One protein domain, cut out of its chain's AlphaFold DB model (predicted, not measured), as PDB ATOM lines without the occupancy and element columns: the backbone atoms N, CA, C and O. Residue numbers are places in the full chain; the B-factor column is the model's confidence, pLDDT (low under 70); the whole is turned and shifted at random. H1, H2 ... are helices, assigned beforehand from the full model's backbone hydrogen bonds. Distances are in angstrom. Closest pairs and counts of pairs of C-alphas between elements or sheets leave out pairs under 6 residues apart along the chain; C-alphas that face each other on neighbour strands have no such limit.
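AT A GLANCE: This is residues 773 to 859 of the 860 residues of an uncharacterized protein of Porphyra umbilicalis (UniProt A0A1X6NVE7). Two long helices, H2 and H4, run side by side in opposite directions, and the short helix H3 is set crosswise beyond one end of the pair, where it joins them with a tight link on each side. A second short helix, H1, packs crosswise on both long helices towards the other end of the pair. The printed part has 87 residues with four named helices, in the order H1, H2, H3, H4 along the chain, and no named strand; its class is all helix. It is only just loose, close to compact, with a radius of gyration of the C-alphas of 14.9 A, and its C-alphas span 48 by 25 by 20 A, an elongated outline.

HOW THE PARTS SIT: Start with the longest helix, H4, residues 836 to 858. Beside it look for H2, residues 799 to 819: the two touch at a shallow tilt of 24 degrees, opposite ways, and their closest C-alphas are those of Ala 803 and Met 854, 5.9 A apart. Next find H1, residues 780 to 787, which touches H4 at residues 846 to 853 alone, about perpendicular at 75 degrees; the closest C-alphas, of Val 786 and Ile 850, are 6.0 A apart. H1 also touches H2, at residues 802 to 806 of H2 alone, with a steep tilt of 65 degrees, the same way; here the closest C-alphas are those of Val 782 and Leu 802, at 6.8 A. Of these three touching pairs one is at a shallow tilt, and the helix packing is only just mostly crossed. H3, residues 823 to 831, is close to H2 but not clearly touching, about perpendicular at 82 degrees, with the C-alphas of Arg 819 and Phe 825 closest at 6.7 A. It is also close to H4 but not clearly touching, at a steep tilt of 60 degrees, with the C-alphas of Ala 829 and Leu 836 closest at 6.7 A. H1 and H3 are apart. In H1, H2, H3 and H4 every O i to N i+4 pair is within hydrogen-bond range.

IN THESE COORDINATES: Find C-alpha 836 at (28.535, 9.375, -87.071); from there H4 runs 33.0 A to C-alpha 858 at (8.482, -13.578, -74.548). H2 runs 30.0 A from Ala 799 to Arg 819. Find C-alpha 780 at (17.088, -13.406, -93.264), where H1 begins; it runs to Leu 787. H3 runs from Pro 823 to Arg 831.

THE WHOLE: The two C-alphas farthest apart are those of Glu 795 and Arg 831, 48.2 A. The printed part has no cut. The link from H1 to H2, 11 residues, is long. The mean pLDDT of the printed part is 87.6, and residues 790 to 792, 794 to 795 and 859 are under 70.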
ATOM      1  N   LEU A 773      31.606 -11.197 -97.031       85.12
ATOM      2  CA  LEU A 773      30.591 -10.546 -96.194       85.12
ATOM      3  C   LEU A 773      29.623 -11.524 -95.529       85.12
ATOM      4  O   LEU A 773      29.123 -11.211 -94.449       85.12
ATOM      5  N   ALA A 774      29.384 -12.691 -96.127       87.06
ATOM      6  CA  ALA A 774      28.376 -13.654 -95.688       87.06
ATOM      7  C   ALA A 774      28.414 -13.985 -94.178       87.06
ATOM      8  O   ALA A 774      27.347 -13.983 -93.564       87.06
ATOM      9  N   PRO A 775      29.583 -14.170 -93.520       88.44
ATOM     10  CA  PRO A 775      29.635 -14.437 -92.076       88.44
ATOM     11  C   PRO A 775      29.118 -13.286 -91.195       88.44
ATOM     12  O   PRO A 775      28.798 -13.480 -90.020       88.44
ATOM     13  N   PHE A 776      29.073 -12.072 -91.742       91.56
ATOM     14  CA  PHE A 776      28.770 -10.839 -91.019       91.56
ATOM     15  C   PHE A 776      27.375 -10.299 -91.315       91.56
ATOM     16  O   PHE A 776      26.964  -9.332 -90.680       91.56
ATOM     17  N   LEU A 777      26.634 -10.922 -92.226       92.50
ATOM     18  CA  LEU A 777      25.232 -10.595 -92.446       92.50
ATOM     19  C   LEU A 777      24.376 -11.254 -91.348       92.50
ATOM     20  O   LEU A 777      24.649 -12.399 -90.972       92.50
ATOM     21  N   PRO A 778      23.372 -10.557 -90.793       92.69
ATOM     22  CA  PRO A 778      22.345 -11.201 -89.977       92.69
ATOM     23  C   PRO A 778      21.525 -12.179 -90.835       92.69
ATOM     24  O   PRO A 778      21.448 -12.038 -92.058       92.69
ATOM     25  N   SER A 779      20.901 -13.181 -90.213       90.88
ATOM     26  CA  SER A 779      20.073 -14.141 -90.954       90.88
ATOM     27  C   SER A 779      18.804 -13.476 -91.505       90.88
ATOM     28  O   SER A 779      18.251 -12.563 -90.890       90.88
ATOM     29  N   ALA A 780      18.297 -13.957 -92.644       90.06
ATOM     30  CA  ALA A 780      17.088 -13.406 -93.264       90.06
ATOM     31  C   ALA A 780      15.872 -13.431 -92.321       90.06
ATOM     32  O   ALA A 780      15.102 -12.474 -92.293       90.06
ATOM     33  N   ALA A 781      15.736 -14.476 -91.496       88.44
ATOM     34  CA  ALA A 781      14.680 -14.578 -90.490       88.44
ATOM     35  C   ALA A 781      14.793 -13.481 -89.418       88.44
ATOM     36  O   ALA A 781      13.805 -12.833 -89.088       88.44
ATOM     37  N   VAL A 782      16.005 -13.216 -88.925       91.12
ATOM     38  CA  VAL A 782      16.263 -12.162 -87.935       91.12
ATOM     39  C   VAL A 782      16.006 -10.771 -88.526       91.12
ATOM     40  O   VAL A 782      15.345  -9.946 -87.893       91.12
ATOM     41  N   VAL A 783      16.435 -10.523 -89.769       92.81
ATOM     42  CA  VAL A 783      16.133  -9.268 -90.481       92.81
ATOM     43  C   VAL A 783      14.628  -9.096 -90.684       92.81
ATOM     44  O   VAL A 783      14.101  -8.012 -90.436       92.81
ATOM     45  N   GLN A 784      13.923 -10.159 -91.079       90.25
ATOM     46  CA  GLN A 784      12.469 -10.152 -91.249       90.25
ATOM     47  C   GLN A 784      11.740  -9.765 -89.958       90.25
ATOM     48  O   GLN A 784      10.759  -9.029 -90.013       90.25
ATOM     49  N   THR A 785      12.203 -10.258 -88.810       89.31
ATOM     50  CA  THR A 785      11.603  -9.968 -87.501       89.31
ATOM     51  C   THR A 785      11.829  -8.520 -87.073       89.31
ATOM     52  O   THR A 785      10.912  -7.870 -86.566       89.31
ATOM     53  N   VAL A 786      13.044  -8.000 -87.268       91.56
ATOM     54  CA  VAL A 786      13.425  -6.666 -86.777       91.56
ATOM     55  C   VAL A 786      12.961  -5.553 -87.717       91.56
ATOM     56  O   VAL A 786      12.379  -4.579 -87.247       91.56
ATOM     57  N   LEU A 787      13.195  -5.695 -89.025       90.19
ATOM     58  CA  LEU A 787      12.918  -4.655 -90.028       90.19
ATOM     59  C   LEU A 787      11.640  -4.907 -90.841       90.19
ATOM     60  O   LEU A 787      11.139  -3.992 -91.490       90.19
ATOM     61  N   GLY A 788      11.118  -6.134 -90.843       83.69
ATOM     62  CA  GLY A 788       9.913  -6.490 -91.589       83.69
ATOM     63  C   GLY A 788       8.609  -6.229 -90.832       83.69
ATOM     64  O   GLY A 788       8.571  -5.896 -89.646       83.69
ATOM     65  N   SER A 789       7.496  -6.424 -91.541       72.38
ATOM     66  CA  SER A 789       6.132  -6.281 -91.016       72.38
ATOM     67  C   SER A 789       5.584  -7.545 -90.343       72.38
ATOM     68  O   SER A 789       4.509  -7.504 -89.746       72.38
ATOM     69  N   ARG A 790       6.299  -8.675 -90.435       69.31
ATOM     70  CA  ARG A 790       5.846  -9.960 -89.891       69.31
ATOM     71  C   ARG A 790       6.007  -9.970 -88.373       69.31
ATOM     72  O   ARG A 790       7.116  -9.863 -87.862       69.31
ATOM     73  N   THR A 791       4.895 -10.122 -87.668       66.50
ATOM     74  CA  THR A 791       4.863 -10.289 -86.214       66.50
ATOM     75  C   THR A 791       5.006 -11.764 -85.865       66.50
ATOM     76  O   THR A 791       4.236 -12.591 -86.357       66.50
ATOM     77  N   TYR A 792       5.977 -12.085 -85.020       69.94
ATOM     78  CA  TYR A 792       6.136 -13.409 -84.423       69.94
ATOM     79  C   TYR A 792       5.607 -13.359 -82.986       69.94
ATOM     80  O   TYR A 792       5.749 -12.332 -82.327       69.94
ATOM     81  N   SER A 793       4.973 -14.435 -82.525       70.12
ATOM     82  CA  SER A 793       4.467 -14.576 -81.153       70.12
ATOM     83  C   SER A 793       5.175 -15.720 -80.430       70.12
ATOM     84  O   SER A 793       5.811 -16.564 -81.069       70.12
ATOM     85  N   SER A 794       5.009 -15.792 -79.109       68.50
ATOM     86  CA  SER A 794       5.509 -16.885 -78.260       68.50
ATOM     87  C   SER A 794       5.030 -18.282 -78.688       68.50
ATOM     88  O   SER A 794       5.662 -19.283 -78.364       68.50
ATOM     89  N   GLU A 795       3.939 -18.357 -79.454       68.06
ATOM     90  CA  GLU A 795       3.365 -19.601 -79.982       68.06
ATOM     91  C   GLU A 795       4.013 -20.056 -81.301       68.06
ATOM     92  O   GLU A 795       3.709 -21.140 -81.803       68.06
ATOM     93  N   THR A 796       4.901 -19.249 -81.894       73.56
ATOM     94  CA  THR A 796       5.585 -19.640 -83.132       73.56
ATOM     95  C   THR A 796       6.638 -20.727 -82.863       73.56
ATOM     96  O   THR A 796       7.418 -20.591 -81.920       73.56
ATOM     97  N   PRO A 797       6.725 -21.796 -83.687       74.88
ATOM     98  CA  PRO A 797       7.671 -22.901 -83.465       74.88
ATOM     99  C   PRO A 797       9.137 -22.453 -83.363       74.88
ATOM    100  O   PRO A 797       9.926 -23.054 -82.635       74.88
ATOM    101  N   ASP A 798       9.477 -21.365 -84.054       79.31
ATOM    102  CA  ASP A 798      10.824 -20.799 -84.117       79.31
ATOM    103  C   ASP A 798      11.071 -19.679 -83.089       79.31
ATOM    104  O   ASP A 798      12.132 -19.052 -83.116       79.31
ATOM    105  N   ALA A 799      10.134 -19.419 -82.164       81.81
ATOM    106  CA  ALA A 799      10.222 -18.308 -81.209       81.81
ATOM    107  C   ALA A 799      11.489 -18.366 -80.342       81.81
ATOM    108  O   ALA A 799      12.193 -17.369 -80.208       81.81
ATOM    109  N   VAL A 800      11.818 -19.542 -79.793       84.38
ATOM    110  CA  VAL A 800      12.980 -19.713 -78.901       84.38
ATOM    111  C   VAL A 800      14.315 -19.554 -79.648       84.38
ATOM    112  O   VAL A 800      15.154 -18.776 -79.183       84.38
ATOM    113  N   PRO A 801      14.555 -20.227 -80.795       86.88
ATOM    114  CA  PRO A 801      15.741 -19.962 -81.612       86.88
ATOM    115  C   PRO A 801      15.867 -18.495 -82.038       86.88
ATOM    116  O   PRO A 801      16.965 -17.939 -82.010       86.88
ATOM    117  N   LEU A 802      14.752 -17.856 -82.399       87.75
ATOM    118  CA  LEU A 802      14.733 -16.461 -82.827       87.75
ATOM    119  C   LEU A 802      15.042 -15.500 -81.671       87.75
ATOM    120  O   LEU A 802      15.832 -14.579 -81.861       87.75
ATOM    121  N   ALA A 803      14.495 -15.732 -80.476       87.62
ATOM    122  CA  ALA A 803      14.793 -14.940 -79.284       87.62
ATOM    123  C   ALA A 803      16.288 -14.998 -78.929       87.62
ATOM    124  O   ALA A 803      16.916 -13.958 -78.742       87.62
ATOM    125  N   ARG A 804      16.895 -16.196 -78.956       88.94
ATOM    126  CA  ARG A 804      18.349 -16.360 -78.761       88.94
ATOM    127  C   ARG A 804      19.156 -15.625 -79.827       88.94
ATOM    128  O   ARG A 804      20.128 -14.951 -79.504       88.94
ATOM    129  N   ALA A 805      18.752 -15.707 -81.092       90.62
ATOM    130  CA  ALA A 805      19.422 -14.959 -82.150       90.62
ATOM    131  C   ALA A 805      19.317 -13.438 -81.917       90.62
ATOM    132  O   ALA A 805      20.300 -12.723 -82.075       90.62
ATOM    133  N   LEU A 806      18.162 -12.928 -81.477       91.81
ATOM    134  CA  LEU A 806      17.993 -11.509 -81.146       91.81
ATOM    135  C   LEU A 806      18.853 -11.066 -79.951       91.81
ATOM    136  O   LEU A 806      19.396  -9.960 -79.985       91.81
ATOM    137  N   GLU A 807      19.039 -11.915 -78.936       90.75
ATOM    138  CA  GLU A 807      19.971 -11.654 -77.828       90.75
ATOM    139  C   GLU A 807      21.415 -11.482 -78.322       90.75
ATOM    140  O   GLU A 807      22.107 -10.539 -77.921       90.75
ATOM    141  N   GLU A 808      21.863 -12.346 -79.239       91.56
ATOM    142  CA  GLU A 808      23.194 -12.250 -79.852       91.56
ATOM    143  C   GLU A 808      23.370 -10.913 -80.581       91.56
ATOM    144  O   GLU A 808      24.365 -10.208 -80.382       91.56
ATOM    145  N   GLU A 809      22.381 -10.530 -81.387       93.38
ATOM    146  CA  GLU A 809      22.408  -9.278 -82.144       93.38
ATOM    147  C   GLU A 809      22.365  -8.051 -81.228       93.38
ATOM    148  O   GLU A 809      23.080  -7.073 -81.467       93.38
ATOM    149  N   LEU A 810      21.597  -8.110 -80.134       93.38
ATOM    150  CA  LEU A 810      21.534  -7.043 -79.140       93.38
ATOM    151  C   LEU A 810      22.913  -6.761 -78.531       93.38
ATOM    152  O   LEU A 810      23.311  -5.594 -78.428       93.38
ATOM    153  N   ILE A 811      23.663  -7.808 -78.168       90.62
ATOM    154  CA  ILE A 811      25.024  -7.676 -77.628       90.62
ATOM    155  C   ILE A 811      25.945  -7.019 -78.667       90.62
ATOM    156  O   ILE A 811      26.676  -6.076 -78.342       90.62
ATOM    157  N   LEU A 812      25.900  -7.469 -79.924       93.06
ATOM    158  CA  LEU A 812      26.749  -6.937 -80.996       93.06
ATOM    159  C   LEU A 812      26.466  -5.456 -81.284       93.06
ATOM    160  O   LEU A 812      27.407  -4.661 -81.411       93.06
ATOM    161  N   VAL A 813      25.190  -5.065 -81.329       94.44
ATOM    162  CA  VAL A 813      24.775  -3.669 -81.527       94.44
ATOM    163  C   VAL A 813      25.193  -2.795 -80.340       94.44
ATOM    164  O   VAL A 813      25.701  -1.691 -80.541       94.44
ATOM    165  N   GLN A 814      25.074  -3.277 -79.100       92.19
ATOM    166  CA  GLN A 814      25.517  -2.531 -77.913       92.19
ATOM    167  C   GLN A 814      27.035  -2.308 -77.886       92.19
ATOM    168  O   GLN A 814      27.490  -1.191 -77.611       92.19
ATOM    169  N   LEU A 815      27.825  -3.330 -78.231       90.88
ATOM    170  CA  LEU A 815      29.277  -3.189 -78.380       90.88
ATOM    171  C   LEU A 815      29.636  -2.191 -79.481       90.88
ATOM    172  O   LEU A 815      30.593  -1.427 -79.342       90.88
ATOM    173  N   PHE A 816      28.861  -2.163 -80.564       93.38
ATOM    174  CA  PHE A 816      29.038  -1.178 -81.620       93.38
ATOM    175  C   PHE A 816      28.725   0.245 -81.143       93.38
ATOM    176  O   PHE A 816      29.552   1.128 -81.352       93.38
ATOM    177  N   ILE A 817      27.627   0.470 -80.412       93.31
ATOM    178  CA  ILE A 817      27.302   1.779 -79.808       93.31
ATOM    179  C   ILE A 817      28.434   2.269 -78.897       93.31
ATOM    180  O   ILE A 817      28.806   3.443 -78.939       93.31
ATOM    181  N   ALA A 818      29.016   1.377 -78.092       90.69
ATOM    182  CA  ALA A 818      30.172   1.716 -77.270       90.69
ATOM    183  C   ALA A 818      31.407   2.053 -78.130       90.69
ATOM    184  O   ALA A 818      32.110   3.026 -77.843       90.69
ATOM    185  N   ARG A 819      31.632   1.318 -79.228       91.44
ATOM    186  CA  ARG A 819      32.720   1.568 -80.190       91.44
ATOM    187  C   ARG A 819      32.612   2.937 -80.864       91.44
ATOM    188  O   ARG A 819      33.641   3.590 -81.028       91.44
ATOM    189  N   LEU A 820      31.402   3.411 -81.176       91.38
ATOM    190  CA  LEU A 820      31.169   4.735 -81.779       91.38
ATOM    191  C   LEU A 820      31.720   5.900 -80.935       91.38
ATOM    192  O   LEU A 820      31.932   6.990 -81.459       91.38
ATOM    193  N   ARG A 821      31.954   5.683 -79.633       90.00
ATOM    194  CA  ARG A 821      32.483   6.690 -78.697       90.00
ATOM    195  C   ARG A 821      34.004   6.622 -78.525       90.00
ATOM    196  O   ARG A 821      34.562   7.422 -77.779       90.00
ATOM    197  N   THR A 822      34.675   5.667 -79.172       90.12
ATOM    198  CA  THR A 822      36.132   5.497 -79.058       90.12
ATOM    199  C   THR A 822      36.880   6.528 -79.911       90.12
ATOM    200  O   THR A 822      36.446   6.806 -81.033       90.12
ATOM    201  N   PRO A 823      38.005   7.098 -79.433       90.06
ATOM    202  CA  PRO A 823      38.782   8.077 -80.196       90.06
ATOM    203  C   PRO A 823      39.210   7.579 -81.580       90.06
ATOM    204  O   PRO A 823      39.206   8.352 -82.536       90.06
ATOM    205  N   GLU A 824      39.537   6.292 -81.697       88.31
ATOM    206  CA  GLU A 824      39.957   5.664 -82.949       88.31
ATOM    207  C   GLU A 824      38.817   5.634 -83.970       88.31
ATOM    208  O   GLU A 824      39.006   6.026 -85.117       88.31
ATOM    209  N   PHE A 825      37.609   5.248 -83.550       90.81
ATOM    210  CA  PHE A 825      36.454   5.229 -84.448       90.81
ATOM    211  C   PHE A 825      36.023   6.648 -84.852       90.81
ATOM    212  O   PHE A 825      35.636   6.882 -85.996       90.81
ATOM    213  N   LEU A 826      36.145   7.620 -83.938       90.50
ATOM    214  CA  LEU A 826      35.913   9.037 -84.236       90.50
ATOM    215  C   LEU A 826      36.948   9.611 -85.217       90.50
ATOM    216  O   LEU A 826      36.634  10.533 -85.971       90.50
ATOM    217  N   ALA A 827      38.191   9.129 -85.179       90.06
ATOM    218  CA  ALA A 827      39.225   9.506 -86.138       90.06
ATOM    219  C   ALA A 827      38.940   8.897 -87.518       90.06
ATOM    220  O   ALA A 827      38.918   9.632 -88.504       90.06
ATOM    221  N   TRP A 828      38.618   7.600 -87.566       93.44
ATOM    222  CA  TRP A 828      38.209   6.904 -88.787       93.44
ATOM    223  C   TRP A 828      37.024   7.595 -89.470       93.44
ATOM    224  O   TRP A 828      37.110   7.975 -90.631       93.44
ATOM    225  N   ALA A 829      35.937   7.850 -88.739       90.00
ATOM    226  CA  ALA A 829      34.742   8.437 -89.337       90.00
ATOM    227  C   ALA A 829      34.964   9.868 -89.854       90.00
ATOM    228  O   ALA A 829      34.376  10.241 -90.865       90.00
ATOM    229  N   ARG A 830      35.825  10.658 -89.193       87.62
ATOM    230  CA  ARG A 830      36.237  11.980 -89.694       87.62
ATOM    231  C   ARG A 830      37.039  11.870 -90.986       87.62
ATOM    232  O   ARG A 830      36.784  12.637 -91.903       87.62
ATOM    233  N   ARG A 831      37.974  10.920 -91.053       88.31
ATOM    234  CA  ARG A 831      38.799  10.669 -92.240       88.31
ATOM    235  C   ARG A 831      37.960  10.214 -93.436       88.31
ATOM    236  O   ARG A 831      38.182  10.678 -94.541       88.31
ATOM    237  N   ASP A 832      36.999   9.323 -93.209       82.94
ATOM    238  CA  ASP A 832      36.179   8.715 -94.265       82.94
ATOM    239  C   ASP A 832      34.862   9.473 -94.545       82.94
ATOM    240  O   ASP A 832      33.997   8.961 -95.258       82.94
ATOM    241  N   GLY A 833      34.671  10.667 -93.968       82.12
ATOM    242  CA  GLY A 833      33.483  11.500 -94.208       82.12
ATOM    243  C   GLY A 833      32.159  10.852 -93.777       82.12
ATOM    244  O   GLY A 833      31.114  11.099 -94.379       82.12
ATOM    245  N   VAL A 834      32.180   9.989 -92.757       84.62
ATOM    246  CA  VAL A 834      31.006   9.221 -92.323       84.62
ATOM    247  C   VAL A 834      30.178  10.012 -91.310       84.62
ATOM    248  O   VAL A 834      30.687  10.489 -90.292       84.62
ATOM    249  N   LEU A 835      28.863  10.092 -91.538       85.69
ATOM    250  CA  LEU A 835      27.920  10.744 -90.628       85.69
ATOM    251  C   LEU A 835      27.713   9.907 -89.352       85.69
ATOM    252  O   LEU A 835      26.761   9.136 -89.230       85.69
ATOM    253  N   LEU A 836      28.592  10.086 -88.359       89.50
ATOM    254  CA  LEU A 836      28.535   9.375 -87.071       89.50
ATOM    255  C   LEU A 836      27.181   9.480 -86.371       89.50
ATOM    256  O   LEU A 836      26.741   8.525 -85.732       89.50
ATOM    257  N   ARG A 837      26.517  10.634 -86.492       90.12
ATOM    258  CA  ARG A 837      25.183  10.852 -85.930       90.12
ATOM    259  C   ARG A 837      24.174   9.848 -86.488       90.12
ATOM    260  O   ARG A 837      23.402   9.283 -85.719       90.12
ATOM    261  N   ASP A 838      24.211   9.601 -87.791       91.62
ATOM    262  CA  ASP A 838      23.284   8.694 -88.466       91.62
ATOM    263  C   ASP A 838      23.619   7.233 -88.173       91.62
ATOM    264  O   ASP A 838      22.706   6.426 -87.989       91.62
ATOM    265  N   MET A 839      24.908   6.891 -88.049       94.31
ATOM    266  CA  MET A 839      25.325   5.556 -87.598       94.31
ATOM    267  C   MET A 839      24.855   5.279 -86.168       94.31
ATOM    268  O   MET A 839      24.320   4.207 -85.886       94.31
ATOM    269  N   ALA A 840      25.041   6.246 -85.265       94.69
ATOM    270  CA  ALA A 840      24.601   6.136 -83.879       94.69
ATOM    271  C   ALA A 840      23.081   6.005 -83.797       94.69
ATOM    272  O   ALA A 840      22.585   5.129 -83.095       94.69
ATOM    273  N   LEU A 841      22.345   6.821 -84.558       94.75
ATOM    274  CA  LEU A 841      20.889   6.741 -84.619       94.75
ATOM    275  C   LEU A 841      20.410   5.381 -85.146       94.75
ATOM    276  O   LEU A 841      19.480   4.819 -84.579       94.75
ATOM    277  N   ALA A 842      21.048   4.835 -86.185       95.81
ATOM    278  CA  ALA A 842      20.741   3.497 -86.693       95.81
ATOM    279  C   ALA A 842      21.020   2.398 -85.668       95.81
ATOM    280  O   ALA A 842      20.145   1.577 -85.412       95.81
ATOM    281  N   ALA A 843      22.180   2.418 -85.013       96.62
ATOM    282  CA  ALA A 843      22.494   1.442 -83.975       96.62
ATOM    283  C   ALA A 843      21.516   1.523 -82.784       96.62
ATOM    284  O   ALA A 843      21.077   0.502 -82.261       96.62
ATOM    285  N   GLU A 844      21.125   2.730 -82.373       96.31
ATOM    286  CA  GLU A 844      20.145   2.954 -81.303       96.31
ATOM    287  C   GLU A 844      18.729   2.499 -81.698       96.31
ATOM    288  O   GLU A 844      18.042   1.869 -80.888       96.31
ATOM    289  N   ARG A 845      18.302   2.754 -82.944       94.81
ATOM    290  CA  ARG A 845      17.025   2.261 -83.489       94.81
ATOM    291  C   ARG A 845      16.994   0.741 -83.569       94.81
ATOM    292  O   ARG A 845      16.037   0.150 -83.081       94.81
ATOM    293  N   LEU A 846      18.057   0.119 -84.075       96.69
ATOM    294  CA  LEU A 846      18.209  -1.337 -84.089       96.69
ATOM    295  C   LEU A 846      18.139  -1.913 -82.675       96.69
ATOM    296  O   LEU A 846      17.380  -2.845 -82.436       96.69
ATOM    297  N   ARG A 847      18.860  -1.321 -81.709       95.56
ATOM    298  CA  ARG A 847      18.799  -1.745 -80.302       95.56
ATOM    299  C   ARG A 847      17.366  -1.703 -79.774       95.56
ATOM    300  O   ARG A 847      16.933  -2.639 -79.113       95.56
ATOM    301  N   HIS A 848      16.644  -0.617 -80.042       94.62
ATOM    302  CA  HIS A 848      15.256  -0.471 -79.612       94.62
ATOM    303  C   HIS A 848      14.335  -1.495 -80.285       94.62
ATOM    304  O   HIS A 848      13.581  -2.168 -79.588       94.62
ATOM    305  N   ALA A 849      14.435  -1.650 -81.607       93.12
ATOM    306  CA  ALA A 849      13.626  -2.584 -82.381       93.12
ATOM    307  C   ALA A 849      13.850  -4.034 -81.931       93.12
ATOM    308  O   ALA A 849      12.882  -4.741 -81.671       93.12
ATOM    309  N   ILE A 850      15.108  -4.451 -81.749       93.44
ATOM    310  CA  ILE A 850      15.463  -5.787 -81.250       93.44
ATOM    311  C   ILE A 850      14.832  -6.035 -79.874       93.44
ATOM    312  O   ILE A 850      14.164  -7.047 -79.692       93.44
ATOM    313  N   VAL A 851      14.967  -5.095 -78.930       92.19
ATOM    314  CA  VAL A 851      14.376  -5.231 -77.586       92.19
ATOM    315  C   VAL A 851      12.852  -5.335 -77.650       92.19
ATOM    316  O   VAL A 851      12.281  -6.192 -76.984       92.19
ATOM    317  N   CYS A 852      12.186  -4.505 -78.457       89.38
ATOM    318  CA  CYS A 852      10.736  -4.597 -78.632       89.38
ATOM    319  C   CYS A 852      10.316  -5.966 -79.181       89.38
ATOM    320  O   CYS A 852       9.377  -6.560 -78.665       89.38
ATOM    321  N   ARG A 853      11.040  -6.497 -80.173       89.06
ATOM    322  CA  ARG A 853      10.745  -7.817 -80.748       89.06
ATOM    323  C   ARG A 853      11.011  -8.972 -79.793       89.06
ATOM    324  O   ARG A 853      10.286  -9.956 -79.843       89.06
ATOM    325  N   MET A 854      12.014  -8.861 -78.927       87.44
ATOM    326  CA  MET A 854      12.236  -9.849 -77.871       87.44
ATOM    327  C   MET A 854      11.064  -9.877 -76.884       87.44
ATOM    328  O   MET A 854      10.559 -10.952 -76.587       87.44
ATOM    329  N   VAL A 855      10.563  -8.708 -76.461       85.81
ATOM    330  CA  VAL A 855       9.374  -8.618 -75.589       85.81
ATOM    331  C   VAL A 855       8.143  -9.246 -76.256       85.81
ATOM    332  O   VAL A 855       7.425 -10.005 -75.611       85.81
ATOM    333  N   ASP A 856       7.934  -8.994 -77.556       83.19
ATOM    334  CA  ASP A 856       6.836  -9.606 -78.322       83.19
ATOM    335  C   ASP A 856       6.922 -11.155 -78.331       83.19
ATOM    336  O   ASP A 856       5.896 -11.839 -78.305       83.19
ATOM    337  N   LEU A 857       8.138 -11.719 -78.361       82.44
ATOM    338  CA  LEU A 857       8.389 -13.167 -78.379       82.44
ATOM    339  C   LEU A 857       8.280 -13.825 -76.998       82.44
ATOM    340  O   LEU A 857       7.878 -14.986 -76.918       82.44
ATOM    341  N   ASP A 858       8.599 -13.096 -75.930       74.19
ATOM    342  CA  ASP A 858       8.482 -13.578 -74.548       74.19
ATOM    343  C   ASP A 858       7.015 -13.634 -74.071       74.19
ATOM    344  O   ASP A 858       6.693 -14.345 -73.117       74.19
ATOM    345  N   GLY A 859       6.102 -12.940 -74.765       59.28
ATOM    346  CA  GLY A 859       4.655 -13.005 -74.526       59.28
ATOM    347  C   GLY A 859       4.169 -12.258 -73.277       59.28
ATOM    348  O   GLY A 859       3.077 -12.559 -72.788       59.28
TER     349      GLY A 859